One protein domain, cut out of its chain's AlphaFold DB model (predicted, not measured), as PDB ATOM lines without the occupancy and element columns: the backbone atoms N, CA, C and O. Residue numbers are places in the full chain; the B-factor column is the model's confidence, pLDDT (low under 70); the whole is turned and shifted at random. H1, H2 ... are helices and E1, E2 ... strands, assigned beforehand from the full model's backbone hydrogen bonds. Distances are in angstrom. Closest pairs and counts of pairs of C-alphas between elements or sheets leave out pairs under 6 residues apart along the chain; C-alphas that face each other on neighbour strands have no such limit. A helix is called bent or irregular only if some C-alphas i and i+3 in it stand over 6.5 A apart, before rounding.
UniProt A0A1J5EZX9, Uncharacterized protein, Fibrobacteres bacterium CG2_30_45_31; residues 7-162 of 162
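AT A GLANCE: This is residues 7 to 162 of the 162 residues of an uncharacterized protein of Fibrobacteres bacterium CG2_30_45_31 (UniProt A0A1J5EZX9). A strongly twisted, curled sheet, with the long bent strands E2 and E4 side by side in it, wraps round the long helix H4, which lies in the middle of the domain. H1 packs on E1 near the first residues of H4, the small pair H2 and H3 sits near its last residues, and H5 lies off by itself. The printed part has 156 residues with five named helices and five named strands, in the order H1 E1 E2 E3 E4 E5 H2 H3 H4 H5; the class is mixed, helices and strands. The sheet is branched and its neighbour pairs are antiparallel. The whole is compact, with a radius of gyration of the C-alphas of 15.7 A and spans of 45 by 36 by 29 A.

HOW THE PARTS SIT: Look first at E2, residues 27 to 39, and its antiparallel neighbour E4, residues 53 to 68, where N 32 and O 59 are within hydrogen-bond range at 2.8 A. On the other side of E2 find E1, residues 19 to 22, with N 20 and O 29 at 2.8 A, and E3, residues 44 to 46, with N 37 and O 46 at 2.8 A. E1, E2 and E3 form a meander, each strand the antiparallel neighbour of the one before. E5, residues 75 to 79, forms a hairpin with E4, with N 64 and O 76 at 2.8 A. The sheet curls round H4, residues 119 to 135; its closest C-alphas to E2 are those of Ile 132 and Ala 36, 7.0 A apart. H1, residues 7 to 15, is on the sheet, and its closest C-alphas to E1 are those of Cys 9 and Cys 21, 5.2 A apart. H1 touches residues 119 to 120 alone of H4, at a steep tilt of 43 degrees, the same way; the closest C-alphas are those of Asp 8 and Ser 119, 6.5 A apart. H2, residues 83 to 91, only grazes the sheet with residues 83 to 85. It touches H3, residues 95 to 98, where the closest C-alphas are those of Ala 88 and Leu 95, 6.0 A apart. H3 is close to H4 but not clearly touching, with the C-alphas of Leu 98 and Asn 134 6.6 A apart. H5, residues 154 to 160, is apart from H4 and not on the sheet. Each O i to N i+4 pair is within hydrogen-bond range in H2, against 4 of 5 in H1, 11 of 13 in H4 and 2 of 3 in H5; H3 is too short for such a pair.

IN THESE COORDINATES: Find C-alpha 27 at (47.787, 30.563, 73.260); from there E2 runs 33.7 A and bends by 72 degrees at residue 30. E4 runs 35.2 A to C-alpha 68 at (43.423, 29.044, 84.421) and bends by 92 degrees at residue 65. H4 begins at C-alpha 119, (45.336, 39.959, 76.899), and runs 23.5 A; it is only just irregular, with C-alphas 125 and 128 6.6 A apart.

THE WHOLE: The C-alphas farthest apart are those of Lys 92 and Ser 162, 48.7 A. The printed part has no cut, and its long links are H3 to H4 and H4 to H5. The mean pLDDT of the printed part is 73.4; look for values under 70 in residues 42 to 55 and 133 to 162, among others.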
ATOM      1  N   ILE A   7      41.204  40.141  67.408       91.25
ATOM      2  CA  ILE A   7      41.645  41.516  67.681       91.25
ATOM      3  C   ILE A   7      42.856  41.513  68.617       91.25
ATOM      4  O   ILE A   7      43.809  42.258  68.376       91.25
ATOM      5  N   ASP A   8      42.839  40.688  69.667       90.19
ATOM      6  CA  ASP A   8      43.985  40.522  70.564       90.19
ATOM      7  C   ASP A   8      45.208  40.035  69.793       90.19
ATOM      8  O   ASP A   8      46.263  40.654  69.895       90.19
ATOM      9  N   CYS A   9      45.064  38.997  68.966       91.69
ATOM     10  CA  CYS A   9      46.181  38.470  68.184       91.69
ATOM     11  C   CYS A   9      46.713  39.467  67.152       91.69
ATOM     12  O   CYS A   9      47.926  39.614  67.008       91.69
ATOM     13  N   THR A  10      45.832  40.222  66.494       91.81
ATOM     14  CA  THR A  10      46.238  41.289  65.568       91.81
ATOM     15  C   THR A  10      47.039  42.376  66.282       91.81
ATOM     16  O   THR A  10      48.013  42.894  65.739       91.81
ATOM     17  N   LYS A  11      46.639  42.751  67.501       89.38
ATOM     18  CA  LYS A  11      47.385  43.723  68.304       89.38
ATOM     19  C   LYS A  11      48.683  43.128  68.854       89.38
ATOM     20  O   LYS A  11      49.693  43.823  68.846       89.38
ATOM     21  N   MET A  12      48.678  41.859  69.264       87.94
ATOM     22  CA  MET A  12      49.863  41.134  69.729       87.94
ATOM     23  C   MET A  12      50.958  41.163  68.668       87.94
ATOM     24  O   MET A  12      52.045  41.643  68.947       87.94
ATOM     25  N   ALA A  13      50.628  40.799  67.426       87.56
ATOM     26  CA  ALA A  13      51.571  40.803  66.309       87.56
ATOM     27  C   ALA A  13      52.150  42.197  65.990       87.56
ATOM     28  O   ALA A  13      53.205  42.299  65.372       87.56
ATOM     29  N   LYS A  14      51.464  43.281  66.387       85.75
ATOM     30  CA  LYS A  14      51.965  44.658  66.233       85.75
ATOM     31  C   LYS A  14      52.880  45.090  67.377       85.75
ATOM     32  O   LYS A  14      53.830  45.821  67.128       85.75
ATOM     33  N   ILE A  15      52.550  44.717  68.614       83.81
ATOM     34  CA  ILE A  15      53.253  45.181  69.824       83.81
ATOM     35  C   ILE A  15      54.438  44.267  70.158       83.81
ATOM     36  O   ILE A  15      55.498  44.751  70.536       83.81
ATOM     37  N   PHE A  16      54.258  42.960  69.991       85.44
ATOM     38  CA  PHE A  16      55.228  41.911  70.284       85.44
ATOM     39  C   PHE A  16      55.380  41.019  69.040       85.44
ATOM     40  O   PHE A  16      54.801  39.935  68.988       85.44
ATOM     41  N   PRO A  17      56.096  41.481  68.000       87.50
ATOM     42  CA  PRO A  17      56.171  40.782  66.714       87.50
ATOM     43  C   PRO A  17      56.840  39.402  66.800       87.50
ATOM     44  O   PRO A  17      56.579  38.551  65.953       87.50
ATOM     45  N   ASP A  18      57.655  39.171  67.829       91.25
ATOM     46  CA  ASP A  18      58.328  37.893  68.086       91.25
ATOM     47  C   ASP A  18      57.443  36.892  68.856       91.25
ATOM     48  O   ASP A  18      57.812  35.728  69.046       91.25
ATOM     49  N   LEU A  19      56.240  37.321  69.262       91.56
ATOM     50  CA  LEU A  19      55.214  36.457  69.828       91.56
ATOM     51  C   LEU A  19      54.209  36.012  68.770       91.56
ATOM     52  O   LEU A  19      53.537  36.804  68.108       91.56
ATOM     53  N   ASN A  20      54.017  34.703  68.700       95.94
ATOM     54  CA  ASN A  20      52.891  34.089  68.022       95.94
ATOM     55  C   ASN A  20      51.642  34.199  68.901       95.94
ATOM     56  O   ASN A  20      51.716  34.092  70.125       95.94
ATOM     57  N   CYS A  21      50.479  34.361  68.274       95.81
ATOM     58  CA  CYS A  21      49.185  34.348  68.948       95.81
ATOM     59  C   CYS A  21      48.191  33.513  68.145       95.81
ATOM     60  O   CYS A  21      48.039  33.711  66.939       95.81
ATOM     61  N   SER A  22      47.497  32.601  68.822       95.94
ATOM     62  CA  SER A  22      46.461  31.754  68.242       95.94
ATOM     63  C   SER A  22      45.200  31.822  69.091       95.94
ATOM     64  O   SER A  22      45.144  31.278  70.195       95.94
ATOM     65  N   GLU A  23      44.157  32.454  68.552       94.44
ATOM     66  CA  GLU A  23      42.810  32.399  69.130       94.44
ATOM     67  C   GLU A  23      42.284  30.957  69.154       94.44
ATOM     68  O   GLU A  23      41.687  30.538  70.141       94.44
ATOM     69  N   ALA A  24      42.536  30.164  68.109       94.56
ATOM     70  CA  ALA A  24      42.038  28.790  68.033       94.56
ATOM     71  C   ALA A  24      42.628  27.893  69.134       94.56
ATOM     72  O   ALA A  24      41.921  27.064  69.704       94.56
ATOM     73  N   GLU A  25      43.911  28.075  69.444       95.38
ATOM     74  CA  GLU A  25      44.590  27.325  70.504       95.38
ATOM     75  C   GLU A  25      44.463  27.991  71.875       95.38
ATOM     76  O   GLU A  25      44.801  27.372  72.879       95.38
ATOM     77  N   GLN A  26      43.967  29.233  71.921       95.12
ATOM     78  CA  GLN A  26      43.974  30.086  73.108       95.12
ATOM     79  C   GLN A  26      45.383  30.203  73.712       95.12
ATOM     80  O   GLN A  26      45.575  30.061  74.920       95.12
ATOM     81  N   LYS A  27      46.380  30.471  72.860       96.19
ATOM     82  CA  LYS A  27      47.787  30.563  73.260       96.19
ATOM     83  C   LYS A  27      48.503  31.768  72.670       96.19
ATOM     84  O   LYS A  27      48.255  32.155  71.529       96.19
ATOM     85  N   VAL A  28      49.448  32.293  73.441       95.69
ATOM     86  CA  VAL A  28      50.506  33.201  72.978       95.69
ATOM     87  C   VAL A  28      51.845  32.563  73.318       95.69
ATOM     88  O   VAL A  28      52.012  32.100  74.441       95.69
ATOM     89  N   TRP A  29      52.785  32.499  72.383       97.25
ATOM     90  CA  TRP A  29      54.094  31.895  72.640       97.25
ATOM     91  C   TRP A  29      55.163  32.434  71.702       97.25
ATOM     92  O   TRP A  29      54.870  32.899  70.603       97.25
ATOM     93  N   GLY A  30      56.416  32.313  72.105       95.50
ATOM     94  CA  GLY A  30      57.557  32.779  71.330       95.50
ATOM     95  C   GLY A  30      58.585  33.401  72.249       95.50
ATOM     96  O   GLY A  30      58.628  33.089  73.439       95.50
ATOM     97  N   THR A  31      59.389  34.293  71.692       92.56
ATOM     98  CA  THR A  31      60.440  34.961  72.450       92.56
ATOM     99  C   THR A  31      59.984  36.361  72.831       92.56
ATOM    100  O   THR A  31      59.499  37.121  71.995       92.56
ATOM    101  N   LEU A  32      60.128  36.703  74.107       87.12
ATOM    102  CA  LEU A  32      60.086  38.075  74.583       87.12
ATOM    103  C   LEU A  32      61.500  38.514  74.922       87.12
ATOM    104  O   LEU A  32      62.071  38.065  75.914       87.12
ATOM    105  N   TRP A  33      62.009  39.448  74.131       82.31
ATOM    106  CA  TRP A  33      63.168  40.230  74.524       82.31
ATOM    107  C   TRP A  33      62.734  41.246  75.582       82.31
ATOM    108  O   TRP A  33      61.816  42.049  75.366       82.31
ATOM    109  N   LEU A  34      63.358  41.190  76.755       77.69
ATOM    110  CA  LEU A  34      63.054  42.065  77.879       77.69
ATOM    111  C   LEU A  34      64.249  42.957  78.159       77.69
ATOM    112  O   LEU A  34      65.345  42.465  78.414       77.69
ATOM    113  N   LYS A  35      64.004  44.270  78.182       72.94
ATOM    114  CA  LYS A  35      64.988  45.258  78.607       72.94
ATOM    115  C   LYS A  35      64.449  46.105  79.742       72.94
ATOM    116  O   LYS A  35      63.390  46.716  79.627       72.94
ATOM    117  N   ALA A  36      65.199  46.173  80.831       68.38
ATOM    118  CA  ALA A  36      64.884  47.045  81.948       68.38
ATOM    119  C   ALA A  36      66.140  47.732  82.465       68.38
ATOM    120  O   ALA A  36      67.214  47.133  82.476       68.38
ATOM    121  N   SER A  37      65.986  48.956  82.955       69.56
ATOM    122  CA  SER A  37      67.034  49.646  83.684       69.56
ATOM    123  C   SER A  37      66.620  49.956  85.114       69.56
ATOM    124  O   SER A  37      65.491  50.373  85.383       69.56
ATOM    125  N   TYR A  38      67.538  49.733  86.050       66.81
ATOM    126  CA  TYR A  38      67.307  49.948  87.475       66.81
ATOM    127  C   TYR A  38      67.661  51.379  87.883       66.81
ATOM    128  O   TYR A  38      68.799  51.826  87.735       66.81
ATOM    129  N   SER A  39      66.694  52.087  88.466       67.38
ATOM    130  CA  SER A  39      66.926  53.364  89.129       67.38
ATOM    131  C   SER A  39      67.211  53.132  90.607       67.38
ATOM    132  O   SER A  39      66.299  52.902  91.400       67.38
ATOM    133  N   SER A  40      68.472  53.286  91.006       68.38
ATOM    134  CA  SER A  40      68.887  53.243  92.418       68.38
ATOM    135  C   SER A  40      68.262  54.351  93.271       68.38
ATOM    136  O   SER A  40      68.144  54.211  94.484       68.38
ATOM    137  N   THR A  41      67.837  55.450  92.641       70.31
ATOM    138  CA  THR A  41      67.170  56.570  93.321       70.31
ATOM    139  C   THR A  41      65.714  56.251  93.638       70.31
ATOM    140  O   THR A  41      65.225  56.598  94.711       70.31
ATOM    141  N   LEU A  42      65.016  55.604  92.703       63.78
ATOM    142  CA  LEU A  42      63.603  55.259  92.857       63.78
ATOM    143  C   LEU A  42      63.405  53.859  93.448       63.78
ATOM    144  O   LEU A  42      62.296  53.539  93.858       63.78
ATOM    145  N   ASN A  43      64.474  53.057  93.511       57.59
ATOM    146  CA  ASN A  43      64.452  51.635  93.847       57.59
ATOM    147  C   ASN A  43      63.424  50.878  92.987       57.59
ATOM    148  O   ASN A  43      62.574  50.151  93.500       57.59
ATOM    149  N   LEU A  44      63.453  51.144  91.676       55.81
ATOM    150  CA  LEU A  44      62.488  50.642  90.700       55.81
ATOM    151  C   LEU A  44      63.165  50.332  89.366       55.81
ATOM    152  O   LEU A  44      64.108  51.012  88.957       55.81
ATOM    153  N   LEU A  45      62.627  49.329  88.677       55.28
ATOM    154  CA  LEU A  45      62.985  48.978  87.307       55.28
ATOM    155  C   LEU A  45      62.063  49.694  86.323       55.28
ATOM    156  O   LEU A  45      60.845  49.727  86.504       55.28
ATOM    157  N   PHE A  46      62.659  50.233  85.270       57.41
ATOM    158  CA  PHE A  46      61.981  50.940  84.195       57.41
ATOM    159  C   PHE A  46      62.274  50.268  82.864       57.41
ATOM    160  O   PHE A  46      63.401  49.866  82.609       57.41
ATOM    161  N   PHE A  47      61.286  50.223  81.978       59.81
ATOM    162  CA  PHE A  47      61.492  49.887  80.568       59.81
ATOM    163  C   PHE A  47      62.025  51.139  79.842       59.81
ATOM    164  O   PHE A  47      61.309  51.804  79.099       59.81
ATOM    165  N   SER A  48      63.242  51.560  80.189       57.59
ATOM    166  CA  SER A  48      63.859  52.799  79.709       57.59
ATOM    167  C   SER A  48      65.367  52.641  79.644       57.59
ATOM    168  O   SER A  48      65.968  52.080  80.553       57.59
ATOM    169  N   ASP A  49      65.978  53.209  78.611       60.41
ATOM    170  CA  ASP A  49      67.424  53.177  78.408       60.41
ATOM    171  C   ASP A  49      68.170  54.228  79.259       60.41
ATOM    172  O   ASP A  49      69.378  54.407  79.128       60.41
ATOM    173  N   GLU A  50      67.443  54.972  80.095       60.59
ATOM    174  CA  GLU A  50      67.913  56.196  80.755       60.59
ATOM    175  C   GLU A  50      68.714  55.966  82.044       60.59
ATOM    176  O   GLU A  50      69.245  56.932  82.593       60.59
ATOM    177  N   TYR A  51      68.800  54.731  82.549       63.00
ATOM    178  CA  TYR A  51      69.474  54.435  83.820       63.00
ATOM    179  C   TYR A  51      70.673  53.500  83.661       63.00
ATOM    180  O   TYR A  51      70.724  52.667  82.765       63.00
ATOM    181  N   ASP A  52      71.618  53.628  84.592       55.41
ATOM    182  CA  ASP A  52      72.997  53.134  84.477       55.41
ATOM    183  C   ASP A  52      73.163  51.605  84.581       55.41
ATOM    184  O   ASP A  52      74.241  51.071  84.311       55.41
ATOM    185  N   HIS A  53      72.115  50.886  84.988       57.38
ATOM    186  CA  HIS A  53      72.135  49.438  85.188       57.38
ATOM    187  C   HIS A  53      71.098  48.777  84.294       57.38
ATOM    188  O   HIS A  53      69.912  48.881  84.589       57.38
ATOM    189  N   PHE A  54      71.553  48.097  83.242       61.25
ATOM    190  CA  PHE A  54      70.706  47.466  82.233       61.25
ATOM    191  C   PHE A  54      70.587  45.964  82.471       61.25
ATOM    192  O   PHE A  54      71.550  45.298  82.850       61.25
ATOM    193  N   ILE A  55      69.402  45.449  82.188       62.91
ATOM    194  CA  ILE A  55      69.066  44.035  82.145       62.91
ATOM    195  C   ILE A  55      68.499  43.799  80.759       62.91
ATOM    196  O   ILE A  55      67.591  44.524  80.357       62.91
ATOM    197  N   GLU A  56      69.055  42.835  80.037       72.38
ATOM    198  CA  GLU A  56      68.678  42.514  78.665       72.38
ATOM    199  C   GLU A  56      68.777  41.001  78.480       72.38
ATOM    200  O   GLU A  56      69.864  40.445  78.639       72.38
ATOM    201  N   ASP A  57      67.652  40.343  78.204       78.62
ATOM    202  CA  ASP A  57      67.621  38.894  77.982       78.62
ATOM    203  C   ASP A  57      66.436  38.467  77.099       78.62
ATOM    204  O   ASP A  57      65.426  39.173  77.000       78.62
ATOM    205  N   ASP A  58      66.568  37.291  76.488       86.75
ATOM    206  CA  ASP A  58      65.596  36.668  75.592       86.75
ATOM    207  C   ASP A  58      64.890  35.501  76.288       86.75
ATOM    208  O   ASP A  58      65.448  34.416  76.455       86.75
ATOM    209  N   TYR A  59      63.622  35.697  76.647       87.44
ATOM    210  CA  TYR A  59      62.817  34.662  77.289       87.44
ATOM    211  C   TYR A  59      61.927  33.941  76.297       87.44
ATOM    212  O   TYR A  59      61.089  34.563  75.644       87.44
ATOM    213  N   GLU A  60      62.020  32.615  76.253       94.62
ATOM    214  CA  GLU A  60      60.991  31.810  75.605       94.62
ATOM    215  C   GLU A  60      59.807  31.674  76.566       94.62
ATOM    216  O   GLU A  60      59.938  31.126  77.663       94.62
ATOM    217  N   ILE A  61      58.645  32.187  76.165       94.75
ATOM    218  CA  ILE A  61      57.440  32.192  76.991       94.75
ATOM    219  C   ILE A  61      56.278  31.489  76.295       94.75
ATOM    220  O   ILE A  61      56.138  31.514  75.073       94.75
ATOM    221  N   GLU A  62      55.394  30.904  77.098       96.75
ATOM    222  CA  GLU A  62      54.074  30.445  76.662       96.75
ATOM    223  C   GLU A  62      53.019  30.969  77.640       96.75
ATOM    224  O   GLU A  62      53.179  30.878  78.854       96.75
ATOM    225  N   ILE A  63      51.924  31.509  77.117       94.69
ATOM    226  CA  ILE A  63      50.758  31.951  77.877       94.69
ATOM    227  C   ILE A  63      49.558  31.165  77.361       94.69
ATOM    228  O   ILE A  63      49.145  31.323  76.211       94.69
ATOM    229  N   ASP A  64      48.996  30.325  78.221       94.31
ATOM    230  CA  ASP A  64      47.849  29.472  77.935       94.31
ATOM    231  C   ASP A  64      46.583  30.111  78.525       94.31
ATOM    232  O   ASP A  64      46.383  30.115  79.740       94.31
ATOM    233  N   PHE A  65      45.737  30.666  77.654       91.06
ATOM    234  CA  PHE A  65      44.437  31.256  77.993       91.06
ATOM    235  C   PHE A  65      43.315  30.204  78.052       91.06
ATOM    236  O   PHE A  65      42.201  30.519  78.466       91.06
ATOM    237  N   SER A  66      43.574  28.950  77.660       89.75
ATOM    238  CA  SER A  66      42.615  27.846  77.831       89.75
ATOM    239  C   SER A  66      42.623  27.305  79.262       89.75
ATOM    240  O   SER A  66      41.602  26.834  79.774       89.75
ATOM    241  N   LYS A  67      43.776  27.403  79.930       85.06
ATOM    242  CA  LYS A  67      43.969  26.989  81.316       85.06
ATOM    243  C   LYS A  67      44.010  28.192  82.230       85.06
ATOM    244  O   LYS A  67      44.522  29.250  81.890       85.06
ATOM    245  N   HIS A  68      43.500  27.989  83.433       80.50
ATOM    246  CA  HIS A  68      43.423  29.044  84.421       80.50
ATOM    247  C   HIS A  68      43.971  28.544  85.741       80.50
ATOM    248  O   HIS A  68      43.702  27.413  86.159       80.50
ATOM    249  N   ASN A  69      44.724  29.405  86.414       73.38
ATOM    250  CA  ASN A  69      45.093  29.150  87.792       73.38
ATOM    251  C   ASN A  69      43.824  29.207  88.660       73.38
ATOM    252  O   ASN A  69      43.078  30.187  88.640       73.38
ATOM    253  N   SER A  70      43.584  28.153  89.440       71.50
ATOM    254  CA  SER A  70      42.372  27.993  90.253       71.50
ATOM    255  C   SER A  70      42.192  29.055  91.344       71.50
ATOM    256  O   SER A  70      41.111  29.149  91.915       71.50
ATOM    257  N   ILE A  71      43.239  29.815  91.677       69.75
ATOM    258  CA  ILE A  71      43.245  30.780  92.786       69.75
ATOM    259  C   ILE A  71      42.777  32.172  92.340       69.75
ATOM    260  O   ILE A  71      42.086  32.852  93.089       69.75
ATOM    261  N   ASN A  72      43.175  32.616  91.150       69.75
ATOM    262  CA  ASN A  72      42.977  33.993  90.672       69.75
ATOM    263  C   ASN A  72      42.389  34.060  89.249       69.75
ATOM    264  O   ASN A  72      42.233  35.153  88.707       69.75
ATOM    265  N   ASN A  73      42.073  32.903  88.658       75.81
ATOM    266  CA  ASN A  73      41.452  32.751  87.345       75.81
ATOM    267  C   ASN A  73      42.174  33.519  86.221       75.81
ATOM    268  O   ASN A  73      41.539  34.072  85.320       75.81
ATOM    269  N   VAL A  74      43.507  33.583  86.292       81.38
ATOM    270  CA  VAL A  74      44.346  34.163  85.234       81.38
ATOM    271  C   VAL A  74      44.914  33.067  84.330       81.38
ATOM    272  O   VAL A  74      45.085  31.936  84.807       81.38
ATOM    273  N   PRO A  75      45.230  33.393  83.060       88.94
ATOM    274  CA  PRO A  75      45.958  32.502  82.163       88.94
ATOM    275  C   PRO A  75      47.239  31.975  82.809       88.94
ATOM    276  O   PRO A  75      47.916  32.702  83.544       88.94
ATOM    277  N   ILE A  76      47.580  30.721  82.531       92.06
ATOM    278  CA  ILE A  76      48.830  30.138  83.026       92.06
ATOM    279  C   ILE A  76      49.974  30.603  82.131       92.06
ATOM    280  O   ILE A  76      49.859  30.593  80.908       92.06
ATOM    281  N   VAL A  77      51.079  31.009  82.749       93.31
ATOM    282  CA  VAL A  77      52.290  31.461  82.058       93.31
ATOM    283  C   VAL A  77      53.405  30.481  82.339       93.31
ATOM    284  O   VAL A  77      53.520  30.022  83.471       93.31
ATOM    285  N   TYR A  78      54.208  30.180  81.330       95.56
ATOM    286  CA  TYR A  78      55.349  29.284  81.409       95.56
ATOM    287  C   TYR A  78      56.626  29.996  80.963       95.56
ATOM    288  O   TYR A  78      56.617  30.698  79.948       95.56
ATOM    289  N   GLU A  79      57.715  29.776  81.697       93.50
ATOM    290  CA  GLU A  79      59.079  30.161  81.319       93.50
ATOM    291  C   GLU A  79      59.745  28.974  80.621       93.50
ATOM    292  O   GLU A  79      60.270  28.068  81.261       93.50
ATOM    293  N   ARG A  80      59.660  28.917  79.293       95.56
ATOM    294  CA  ARG A  80      60.131  27.767  78.510       95.56
ATOM    295  C   ARG A  80      61.640  27.766  78.282       95.56
ATOM    296  O   ARG A  80      62.198  26.696  78.062       95.56
ATOM    297  N   SER A  81      62.301  28.916  78.399       90.81
ATOM    298  CA  SER A  81      63.756  29.030  78.240       90.81
ATOM    299  C   SER A  81      64.563  28.386  79.379       90.81
ATOM    300  O   SER A  81      65.759  28.155  79.212       90.81
ATOM    301  N   GLN A  82      63.932  28.058  80.512       90.50
ATOM    302  CA  GLN A  82      64.555  27.483  81.713       90.50
ATOM    303  C   GLN A  82      65.707  28.323  82.295       90.50
ATOM    304  O   GLN A  82      66.553  27.802  83.033       90.50
ATOM    305  N   ILE A  83      65.748  29.623  82.001       87.12
ATOM    306  CA  ILE A  83      66.781  30.540  82.496       87.12
ATOM    307  C   ILE A  83      66.663  30.666  84.014       87.12
ATOM    308  O   ILE A  83      67.653  30.510  84.732       87.12
ATOM    309  N   ILE A  84      65.437  30.865  84.518       85.81
ATOM    310  CA  ILE A  84      65.181  31.005  85.960       85.81
ATOM    311  C   ILE A  84      65.535  29.700  86.676       85.81
ATOM    312  O   ILE A  84      66.142  29.714  87.747       85.81
ATOM    313  N   ARG A  85      65.206  28.559  86.061       89.88
ATOM    314  CA  ARG A  85      65.538  27.242  86.607       89.88
ATOM    315  C   ARG A  85      67.040  27.017  86.700       89.88
ATOM    316  O   ARG A  85      67.534  26.648  87.763       89.88
ATOM    317  N   SER A  86      67.755  27.276  85.611       89.62
ATOM    318  CA  SER A  86      69.211  27.124  85.548       89.62
ATOM    319  C   SER A  86      69.907  27.998  86.595       89.62
ATOM    320  O   SER A  86      70.844  27.551  87.257       89.62
ATOM    321  N   PHE A  87      69.406  29.217  86.793       84.44
ATOM    322  CA  PHE A  87      69.872  30.128  87.834       84.44
ATOM    323  C   PHE A  87      69.597  29.601  89.254       84.44
ATOM    324  O   PHE A  87      70.487  29.600  90.104       84.44
ATOM    325  N   ALA A  88      68.396  29.080  89.519       84.31
ATOM    326  CA  ALA A  88      68.072  28.480  90.813       84.31
ATOM    327  C   ALA A  88      69.013  27.315  91.151       84.31
ATOM    328  O   ALA A  88      69.504  27.200  92.274       84.31
ATOM    329  N   GLU A  89      69.298  26.457  90.170       89.31
ATOM    330  CA  GLU A  89      70.200  25.319  90.329       89.31
ATOM    331  C   GLU A  89      71.645  25.760  90.603       89.31
ATOM    332  O   GLU A  89      72.291  25.191  91.491       89.31
ATOM    333  N   SER A  90      72.147  26.792  89.909       87.62
ATOM    334  CA  SER A  90      73.503  27.312  90.136       87.62
ATOM    335  C   SER A  90      73.665  27.924  91.527       87.62
ATOM    336  O   SER A  90      74.680  27.688  92.187       87.62
ATOM    337  N   GLU A  91      72.637  28.627  92.006       83.50
ATOM    338  CA  GLU A  91      72.614  29.270  93.325       83.50
ATOM    339  C   GLU A  91      72.130  28.337  94.453       83.50
ATOM    340  O   GLU A  91      72.112  28.722  95.624       83.50
ATOM    341  N   LYS A  92      71.784  27.079  94.135       87.69
ATOM    342  CA  LYS A  92      71.233  26.077  95.073       87.69
ATOM    343  C   LYS A  92      69.970  26.563  95.791       87.69
ATOM    344  O   LYS A  92      69.783  26.307  96.985       87.69
ATOM    345  N   MET A  93      69.107  27.248  95.054       83.25
ATOM    346  CA  MET A  93      67.847  27.802  95.528       83.25
ATOM    347  C   MET A  93      66.656  26.926  95.111       83.25
ATOM    348  O   MET A  93      66.647  26.378  94.008       83.25
ATOM    349  N   PRO A  94      65.624  26.782  95.961       84.38
ATOM    350  CA  PRO A  94      64.357  26.181  95.553       84.38
ATOM    351  C   PRO A  94      63.653  27.013  94.467       84.38
ATOM    352  O   PRO A  94      63.472  28.215  94.632       84.38
ATOM    353  N   LEU A  95      63.161  26.375  93.398       83.75
ATOM    354  CA  LEU A  95      62.417  27.060  92.319       83.75
ATOM    355  C   LEU A  95      61.167  27.790  92.805       83.75
ATOM    356  O   LEU A  95      60.818  28.852  92.296       83.75
ATOM    357  N   LEU A  96      60.510  27.232  93.821       84.12
ATOM    358  CA  LEU A  96      59.311  27.826  94.395       84.12
ATOM    359  C   LEU A  96      59.588  29.206  95.014       84.12
ATOM    360  O   LEU A  96      58.696  30.052  95.004       84.12
ATOM    361  N   ASP A  97      60.812  29.455  95.494       80.44
ATOM    362  CA  ASP A  97      61.216  30.767  96.016       80.44
ATOM    363  C   ASP A  97      61.333  31.812  94.891       80.44
ATOM    364  O   ASP A  97      61.170  33.006  95.135       80.44
ATOM    365  N   LEU A  98      61.539  31.358  93.650       80.31
ATOM    366  CA  LEU A  98      61.492  32.153  92.417       80.31
ATOM    367  C   LEU A  98      60.106  32.144  91.766       80.31
ATOM    368  O   LEU A  98      59.936  32.589  90.632       80.31
ATOM    369  N   HIS A  99      59.097  31.616  92.465       86.81
ATOM    370  CA  HIS A  99      57.733  31.529  91.965       86.81
ATOM    371  C   HIS A  99      57.607  30.737  90.648       86.81
ATOM    372  O   HIS A  99      56.665  30.961  89.886       86.81
ATOM    373  N   VAL A 100      58.508  29.784  90.399       88.44
ATOM    374  CA  VAL A 100      58.433  28.842  89.272       88.44
ATOM    375  C   VAL A 100      58.137  27.441  89.809       88.44
ATOM    376  O   VAL A 100      58.724  26.997  90.796       88.44
ATOM    377  N   TYR A 101      57.187  26.749  89.184       91.19
ATOM    378  CA  TYR A 101      56.810  25.377  89.521       91.19
ATOM    379  C   TYR A 101      57.590  24.348  88.689       91.19
ATOM    380  O   TYR A 101      58.240  24.676  87.699       91.19
ATOM    381  N   ASP A 102      57.496  23.071  89.066       91.38
ATOM    382  CA  ASP A 102      58.223  21.985  88.394       91.38
ATOM    383  C   ASP A 102      57.863  21.821  86.908       91.38
ATOM    384  O   ASP A 102      58.701  21.341  86.149       91.38
ATOM    385  N   ASP A 103      56.665  22.239  86.484       92.62
ATOM    386  CA  ASP A 103      56.198  22.212  85.088       92.62
ATOM    387  C   ASP A 103      56.547  23.482  84.285       92.62
ATOM    388  O   ASP A 103      55.993  23.710  83.201       92.62
ATOM    389  N   ASP A 104      57.449  24.302  84.831       92.19
ATOM    390  CA  ASP A 104      57.883  25.611  84.338       92.19
ATOM    391  C   ASP A 104      56.790  26.690  84.367       92.19
ATOM    392  O   ASP A 104      56.975  27.773  83.808       92.19
ATOM    393  N   SER A 105      55.642  26.430  85.007       93.25
ATOM    394  CA  SER A 105      54.622  27.463  85.175       93.25
ATOM    395  C   SER A 105      55.026  28.498  86.227       93.25
ATOM    396  O   SER A 105      55.653  28.189  87.242       93.25
ATOM    397  N   CYS A 106      54.636  29.746  85.990       89.88
ATOM    398  CA  CYS A 106      54.978  30.898  86.809       89.88
ATOM    399  C   CYS A 106      53.807  31.287  87.720       89.88
ATOM    400  O   CYS A 106      52.684  31.543  87.270       89.88
ATOM    401  N   CYS A 107      54.071  31.418  89.018       86.31
ATOM    402  CA  CYS A 107      53.154  32.023  89.971       86.31
ATOM    403  C   CYS A 107      53.280  33.547  89.916       86.31
ATOM    404  O   CYS A 107      54.073  34.154  90.631       86.31
ATOM    405  N   LEU A 108      52.438  34.189  89.110       79.88
ATOM    406  CA  LEU A 108      52.476  35.647  88.954       79.88
ATOM    407  C   LEU A 108      51.963  36.421  90.187       79.88
ATOM    408  O   LEU A 108      52.030  37.646  90.194       79.88
ATOM    409  N   GLY A 109      51.449  35.734  91.216       72.25
ATOM    410  CA  GLY A 109      50.853  36.319  92.425       72.25
ATOM    411  C   GLY A 109      49.315  36.323  92.431       72.25
ATOM    412  O   GLY A 109      48.660  35.968  91.452       72.25
ATOM    413  N   ILE A 110      48.713  36.713  93.560       66.81
ATOM    414  CA  ILE A 110      47.250  36.778  93.743       66.81
ATOM    415  C   ILE A 110      46.767  38.206  93.469       66.81
ATOM    416  O   ILE A 110      47.247  39.148  94.100       66.81
ATOM    417  N   PHE A 111      45.787  38.373  92.576       66.69
ATOM    418  CA  PHE A 111      45.234  39.687  92.224       66.69
ATOM    419  C   PHE A 111      43.711  39.655  92.080       66.69
ATOM    420  O   PHE A 111      43.148  38.587  91.840       66.69
ATOM    421  N   PRO A 112      43.037  40.816  92.184       62.12
ATOM    422  CA  PRO A 112      41.608  40.908  91.916       62.12
ATOM    423  C   PRO A 112      41.288  40.598  90.443       62.12
ATOM    424  O   PRO A 112      41.907  41.162  89.540       62.12
ATOM    425  N   GLU A 113      40.271  39.765  90.203       55.75
ATOM    426  CA  GLU A 113      39.878  39.260  88.871       55.75
ATOM    427  C   GLU A 113      39.561  40.359  87.836       55.75
ATOM    428  O   GLU A 113      39.665  40.142  86.630       55.75
ATOM    429  N   TYR A 114      39.179  41.558  88.286       58.50
ATOM    430  CA  TYR A 114      38.716  42.655  87.430       58.50
ATOM    431  C   TYR A 114      39.835  43.516  86.822       58.50
ATOM    432  O   TYR A 114      39.542  44.437  86.059       58.50
ATOM    433  N   GLN A 115      41.104  43.279  87.167       63.09
ATOM    434  CA  GLN A 115      42.205  44.146  86.722       63.09
ATOM    435  C   GLN A 115      42.616  43.928  85.253       63.09
ATOM    436  O   GLN A 115      43.271  44.792  84.672       63.09
ATOM    437  N   TRP A 116      42.198  42.829  84.618       66.94
ATOM    438  CA  TRP A 116      42.684  42.438  83.287       66.94
ATOM    439  C   TRP A 116      41.572  42.554  82.246       66.94
ATOM    440  O   TRP A 116      40.793  41.630  82.022       66.94
ATOM    441  N   GLN A 117      41.481  43.729  81.621       65.44
ATOM    442  CA  GLN A 117      40.457  44.019  80.611       65.44
ATOM    443  C   GLN A 117      40.729  43.341  79.256       65.44
ATOM    444  O   GLN A 117      39.791  43.134  78.494       65.44
ATOM    445  N   ASN A 118      41.988  43.007  78.949       75.12
ATOM    446  CA  ASN A 118      42.393  42.313  77.723       75.12
ATOM    447  C   ASN A 118      43.745  41.590  77.903       75.12
ATOM    448  O   ASN A 118      44.434  41.778  78.911       75.12
ATOM    449  N   SER A 119      44.108  40.767  76.916       81.38
ATOM    450  CA  SER A 119      45.336  39.959  76.899       81.38
ATOM    451  C   SER A 119      46.618  40.802  76.985       81.38
ATOM    452  O   SER A 119      47.536  40.467  77.728       81.38
ATOM    453  N   ILE A 120      46.658  41.943  76.300       82.81
ATOM    454  CA  ILE A 120      47.828  42.832  76.236       82.81
ATOM    455  C   ILE A 120      48.112  43.457  77.599       82.81
ATOM    456  O   ILE A 120      49.255  43.465  78.049       82.81
ATOM    457  N   HIS A 121      47.075  43.936  78.289       79.94
ATOM    458  CA  HIS A 121      47.208  44.459  79.647       79.94
ATOM    459  C   HIS A 121      47.726  43.389  80.607       79.94
ATOM    460  O   HIS A 121      48.504  43.710  81.500       79.94
ATOM    461  N   PHE A 122      47.318  42.130  80.436       84.25
ATOM    462  CA  PHE A 122      47.842  41.031  81.243       84.25
ATOM    463  C   PHE A 122      49.338  40.797  80.980       84.25
ATOM    464  O   PHE A 122      50.117  40.755  81.930       84.25
ATOM    465  N   ILE A 123      49.768  40.734  79.717       84.31
ATOM    466  CA  ILE A 123      51.189  40.553  79.375       84.31
ATOM    467  C   ILE A 123      52.036  41.701  79.918       84.31
ATOM    468  O   ILE A 123      52.987  41.482  80.667       84.31
ATOM    469  N   HIS A 124      51.643  42.932  79.608       79.38
ATOM    470  CA  HIS A 124      52.404  44.118  79.973       79.38
ATOM    471  C   HIS A 124      52.475  44.337  81.490       79.38
ATOM    472  O   HIS A 124      53.526  44.675  82.021       79.38
ATOM    473  N   ASN A 125      51.370  44.131  82.212       77.06
ATOM    474  CA  ASN A 125      51.297  44.481  83.633       77.06
ATOM    475  C   ASN A 125      51.592  43.305  84.575       77.06
ATOM    476  O   ASN A 125      51.617  43.502  85.795       77.06
ATOM    477  N   LYS A 126      51.760  42.082  84.049       81.69
ATOM    478  CA  LYS A 126      52.043  40.889  84.865       81.69
ATOM    479  C   LYS A 126      53.170  40.029  84.351       81.69
ATOM    480  O   LYS A 126      54.086  39.752  85.116       81.69
ATOM    481  N   VAL A 127      53.100  39.617  83.093       87.00
ATOM    482  CA  VAL A 127      54.084  38.693  82.523       87.00
ATOM    483  C   VAL A 127      55.457  39.354  82.483       87.00
ATOM    484  O   VAL A 127      56.401  38.841  83.071       87.00
ATOM    485  N   ILE A 128      55.545  40.547  81.897       82.88
ATOM    486  CA  ILE A 128      56.802  41.294  81.780       82.88
ATOM    487  C   ILE A 128      57.413  41.641  83.157       82.88
ATOM    488  O   ILE A 128      58.573  41.294  83.388       82.88
ATOM    489  N   PRO A 129      56.672  42.248  84.112       79.75
ATOM    490  CA  PRO A 129      57.215  42.546  85.437       79.75
ATOM    491  C   PRO A 129      57.721  41.320  86.203       79.75
ATOM    492  O   PRO A 129      58.701  41.436  86.933       79.75
ATOM    493  N   PHE A 130      57.079  40.157  86.041       84.31
ATOM    494  CA  PHE A 130      57.513  38.920  86.692       84.31
ATOM    495  C   PHE A 130      58.923  38.507  86.257       84.31
ATOM    496  O   PHE A 130      59.766  38.214  87.104       84.31
ATOM    497  N   PHE A 131      59.191  38.503  84.951       81.06
ATOM    498  CA  PHE A 131      60.494  38.097  84.426       81.06
ATOM    499  C   PHE A 131      61.598  39.084  84.816       81.06
ATOM    500  O   PHE A 131      62.668  38.675  85.256       81.06
ATOM    501  N   ILE A 132      61.304  40.385  84.773       75.44
ATOM    502  CA  ILE A 132      62.256  41.426  85.175       75.44
ATOM    503  C   ILE A 132      62.593  41.357  86.676       75.44
ATOM    504  O   ILE A 132      63.761  41.463  87.044       75.44
ATOM    505  N   GLY A 133      61.597  41.172  87.553       69.12
ATOM    506  CA  GLY A 133      61.814  41.145  89.007       69.12
ATOM    507  C   GLY A 133      62.620  39.936  89.500       69.12
ATOM    508  O   GLY A 133      63.356  40.047  90.476       69.12
ATOM    509  N   ASN A 134      62.527  38.793  88.812       65.62
ATOM    510  CA  ASN A 134      63.347  37.620  89.130       65.62
ATOM    511  C   ASN A 134      64.822  37.808  88.732       65.62
ATOM    512  O   ASN A 134      65.705  37.264  89.390       65.62
ATOM    513  N   LEU A 135      65.104  38.607  87.699       58.66
ATOM    514  CA  LEU A 135      66.467  38.861  87.225       58.66
ATOM    515  C   LEU A 135      67.284  39.793  88.121       58.66
ATOM    516  O   LEU A 135      68.507  39.680  88.167       58.66
ATOM    517  N   THR A 136      66.648  40.717  88.843       55.16
ATOM    518  CA  THR A 136      67.375  41.645  89.724       55.16
ATOM    519  C   THR A 136      67.833  41.035  91.037       55.16
ATOM    520  O   THR A 136      68.507  41.714  91.812       55.16
ATOM    521  N   GLY A 137      67.467  39.784  91.329       50.53
ATOM    522  CA  GLY A 137      67.720  39.189  92.638       50.53
ATOM    523  C   GLY A 137      67.038  39.956  93.779       50.53
ATOM    524  O   GLY A 137      67.434  39.809  94.935       50.53
ATOM    525  N   GLU A 138      66.018  40.777  93.490       49.34
ATOM    526  CA  GLU A 138      65.122  41.318  94.514       49.34
ATOM    527  C   GLU A 138      64.198  40.186  94.985       49.34
ATOM    528  O   GLU A 138      63.016  40.104  94.657       49.34
ATOM    529  N   TYR A 139      64.767  39.258  95.751       44.72
ATOM    530  CA  TYR A 139      64.040  38.150  96.350       44.72
ATOM    531  C   TYR A 139      63.033  38.684  97.370       44.72
ATOM    532  O   TYR A 139      63.368  38.910  98.535       44.72
ATOM    533  N   SER A 140      61.769  38.836  96.972       37.97
ATOM    534  CA  SER A 140      60.668  38.948  97.929       37.97
ATOM    535  C   SER A 140      60.137  37.558  98.273       37.97
ATOM    536  O   SER A 140      59.015  37.176  97.952       37.97
ATOM    537  N   GLY A 141      60.957  36.806  99.010       35.44
ATOM    538  CA  GLY A 141      60.437  35.746  99.862       35.44
ATOM    539  C   GLY A 141      59.370  36.355 100.775       35.44
ATOM    540  O   GLY A 141      59.682  37.150 101.656       35.44
ATOM    541  N   ALA A 142      58.106  36.024 100.517       33.00
ATOM    542  CA  ALA A 142      56.932  36.504 101.240       33.00
ATOM    543  C   ALA A 142      56.729  38.034 101.246       33.00
ATOM    544  O   ALA A 142      57.034  38.726 102.216       33.00
ATOM    545  N   SER A 143      56.018  38.563 100.247       31.27
ATOM    546  CA  SER A 143      55.180  39.739 100.501       31.27
ATOM    547  C   SER A 143      53.762  39.541  99.974       31.27
ATOM    548  O   SER A 143      53.464  39.524  98.783       31.27
ATOM    549  N   HIS A 144      52.848  39.354 100.922       34.38
ATOM    550  CA  HIS A 144      51.441  39.632 100.712       34.38
ATOM    551  C   HIS A 144      51.285  41.075 100.218       34.38
ATOM    552  O   HIS A 144      51.641  42.013 100.924       34.38
ATOM    553  N   GLY A 145      50.732  41.212  99.014       40.50
ATOM    554  CA  GLY A 145      49.967  42.356  98.531       40.50
ATOM    555  C   GLY A 145      50.521  43.755  98.802       40.50
ATOM    556  O   GLY A 145      50.207  44.358  99.825       40.50
ATOM    557  N   LYS A 146      51.094  44.368  97.763       24.83
ATOM    558  CA  LYS A 146      50.617  45.682  97.310       24.83
ATOM    559  C   LYS A 146      50.481  45.672  95.782       24.83
ATOM    560  O   LYS A 146      51.401  45.222  95.106       24.83
ATOM    561  N   PRO A 147      49.337  46.099  95.219       33.94
ATOM    562  CA  PRO A 147      49.204  46.248  93.776       33.94
ATOM    563  C   PRO A 147      50.188  47.309  93.270       33.94
ATOM    564  O   PRO A 147      50.361  48.348  93.908       33.94
ATOM    565  N   TYR A 148      50.808  47.040  92.121       32.25
ATOM    566  CA  TYR A 148      51.593  48.024  91.376       32.25
ATOM    567  C   TYR A 148      50.737  49.272  91.080       32.25
ATOM    568  O   TYR A 148      49.569  49.122  90.699       32.25
ATOM    569  N   PRO A 149      51.280  50.494  91.230       30.47
ATOM    570  CA  PRO A 149      50.574  51.712  90.857       30.47
ATOM    571  C   PRO A 149      50.438  51.791  89.326       30.47
ATOM    572  O   PRO A 149      51.417  51.895  88.593       30.47
ATOM    573  N   MET A 150      49.193  51.707  88.850       36.19
ATOM    574  CA  MET A 150      48.782  51.781  87.439       36.19
ATOM    575  C   MET A 150      48.735  53.233  86.927       36.19
ATOM    576  O   MET A 150      47.700  53.684  86.442       36.19
ATOM    577  N   GLU A 151      49.819  53.996  87.068       34.72
ATOM    578  CA  GLU A 151      49.789  55.439  86.761       34.72
ATOM    579  C   GLU A 151      50.177  55.806  85.316       34.72
ATOM    580  O   GLU A 151      50.032  56.959  84.936       34.72
ATOM    581  N   ASN A 152      50.541  54.849  84.454       34.91
ATOM    582  CA  ASN A 152      50.900  55.121  83.047       34.91
ATOM    583  C   ASN A 152      49.914  54.528  82.020       34.91
ATOM    584  O   ASN A 152      50.308  53.996  80.984       34.91
ATOM    585  N   LEU A 153      48.609  54.629  82.290       42.31
ATOM    586  CA  LEU A 153      47.552  54.246  81.338       42.31
ATOM    587  C   LEU A 153      47.289  55.289  80.235       42.31
ATOM    588  O   LEU A 153      46.578  54.981  79.277       42.31
ATOM    589  N   ASP A 154      47.861  56.491  80.324       40.28
ATOM    590  CA  ASP A 154      47.612  57.539  79.325       40.28
ATOM    591  C   ASP A 154      48.266  57.227  77.967       40.28
ATOM    592  O   ASP A 154      47.680  57.521  76.930       40.28
ATOM    593  N   PHE A 155      49.389  56.500  77.940       38.69
ATOM    594  CA  PHE A 155      50.027  56.078  76.685       38.69
ATOM    595  C   PHE A 155      49.206  55.024  75.916       38.69
ATOM    596  O   PHE A 155      49.126  55.051  74.688       38.69
ATOM    597  N   LEU A 156      48.523  54.114  76.623       36.66
ATOM    598  CA  LEU A 156      47.681  53.087  75.992       36.66
ATOM    599  C   LEU A 156      46.323  53.627  75.535       36.66
ATOM    600  O   LEU A 156      45.697  53.028  74.660       36.66
ATOM    601  N   ARG A 157      45.871  54.767  76.068       36.88
ATOM    602  CA  ARG A 157      44.696  55.473  75.544       36.88
ATOM    603  C   ARG A 157      44.919  55.954  74.114       36.88
ATOM    604  O   ARG A 157      43.990  55.871  73.316       36.88
ATOM    605  N   ASP A 158      46.127  56.381  73.776       36.22
ATOM    606  CA  ASP A 158      46.431  56.877  72.434       36.22
ATOM    607  C   ASP A 158      46.617  55.732  71.430       36.22
ATOM    608  O   ASP A 158      46.155  55.835  70.296       36.22
ATOM    609  N   VAL A 159      47.169  54.591  71.859       38.38
ATOM    610  CA  VAL A 159      47.319  53.388  71.011       38.38
ATOM    611  C   VAL A 159      46.005  52.603  70.857       38.38
ATOM    612  O   VAL A 159      45.803  51.918  69.861       38.38
ATOM    613  N   ALA A 160      45.079  52.690  71.819       34.56
ATOM    614  CA  ALA A 160      43.776  52.019  71.744       34.56
ATOM    615  C   ALA A 160      42.693  52.826  71.001       34.56
ATOM    616  O   ALA A 160      41.678  52.243  70.618       34.56
ATOM    617  N   ASN A 161      42.893  54.137  70.817       36.94
ATOM    618  CA  ASN A 161      41.979  55.030  70.093       36.94
ATOM    619  C   ASN A 161      42.484  55.420  68.687       36.94
ATOM    620  O   ASN A 161      41.846  56.257  68.042       36.94
ATOM    621  N   SER A 162      43.602  54.844  68.220       35.16
ATOM    622  CA  SER A 162      44.152  55.028  66.867       35.16
ATOM    623  C   SER A 162      43.992  53.801  65.971       35.16
ATOM    624  O   SER A 162      43.968  52.657  66.479       35.16
TER     625      SER A 162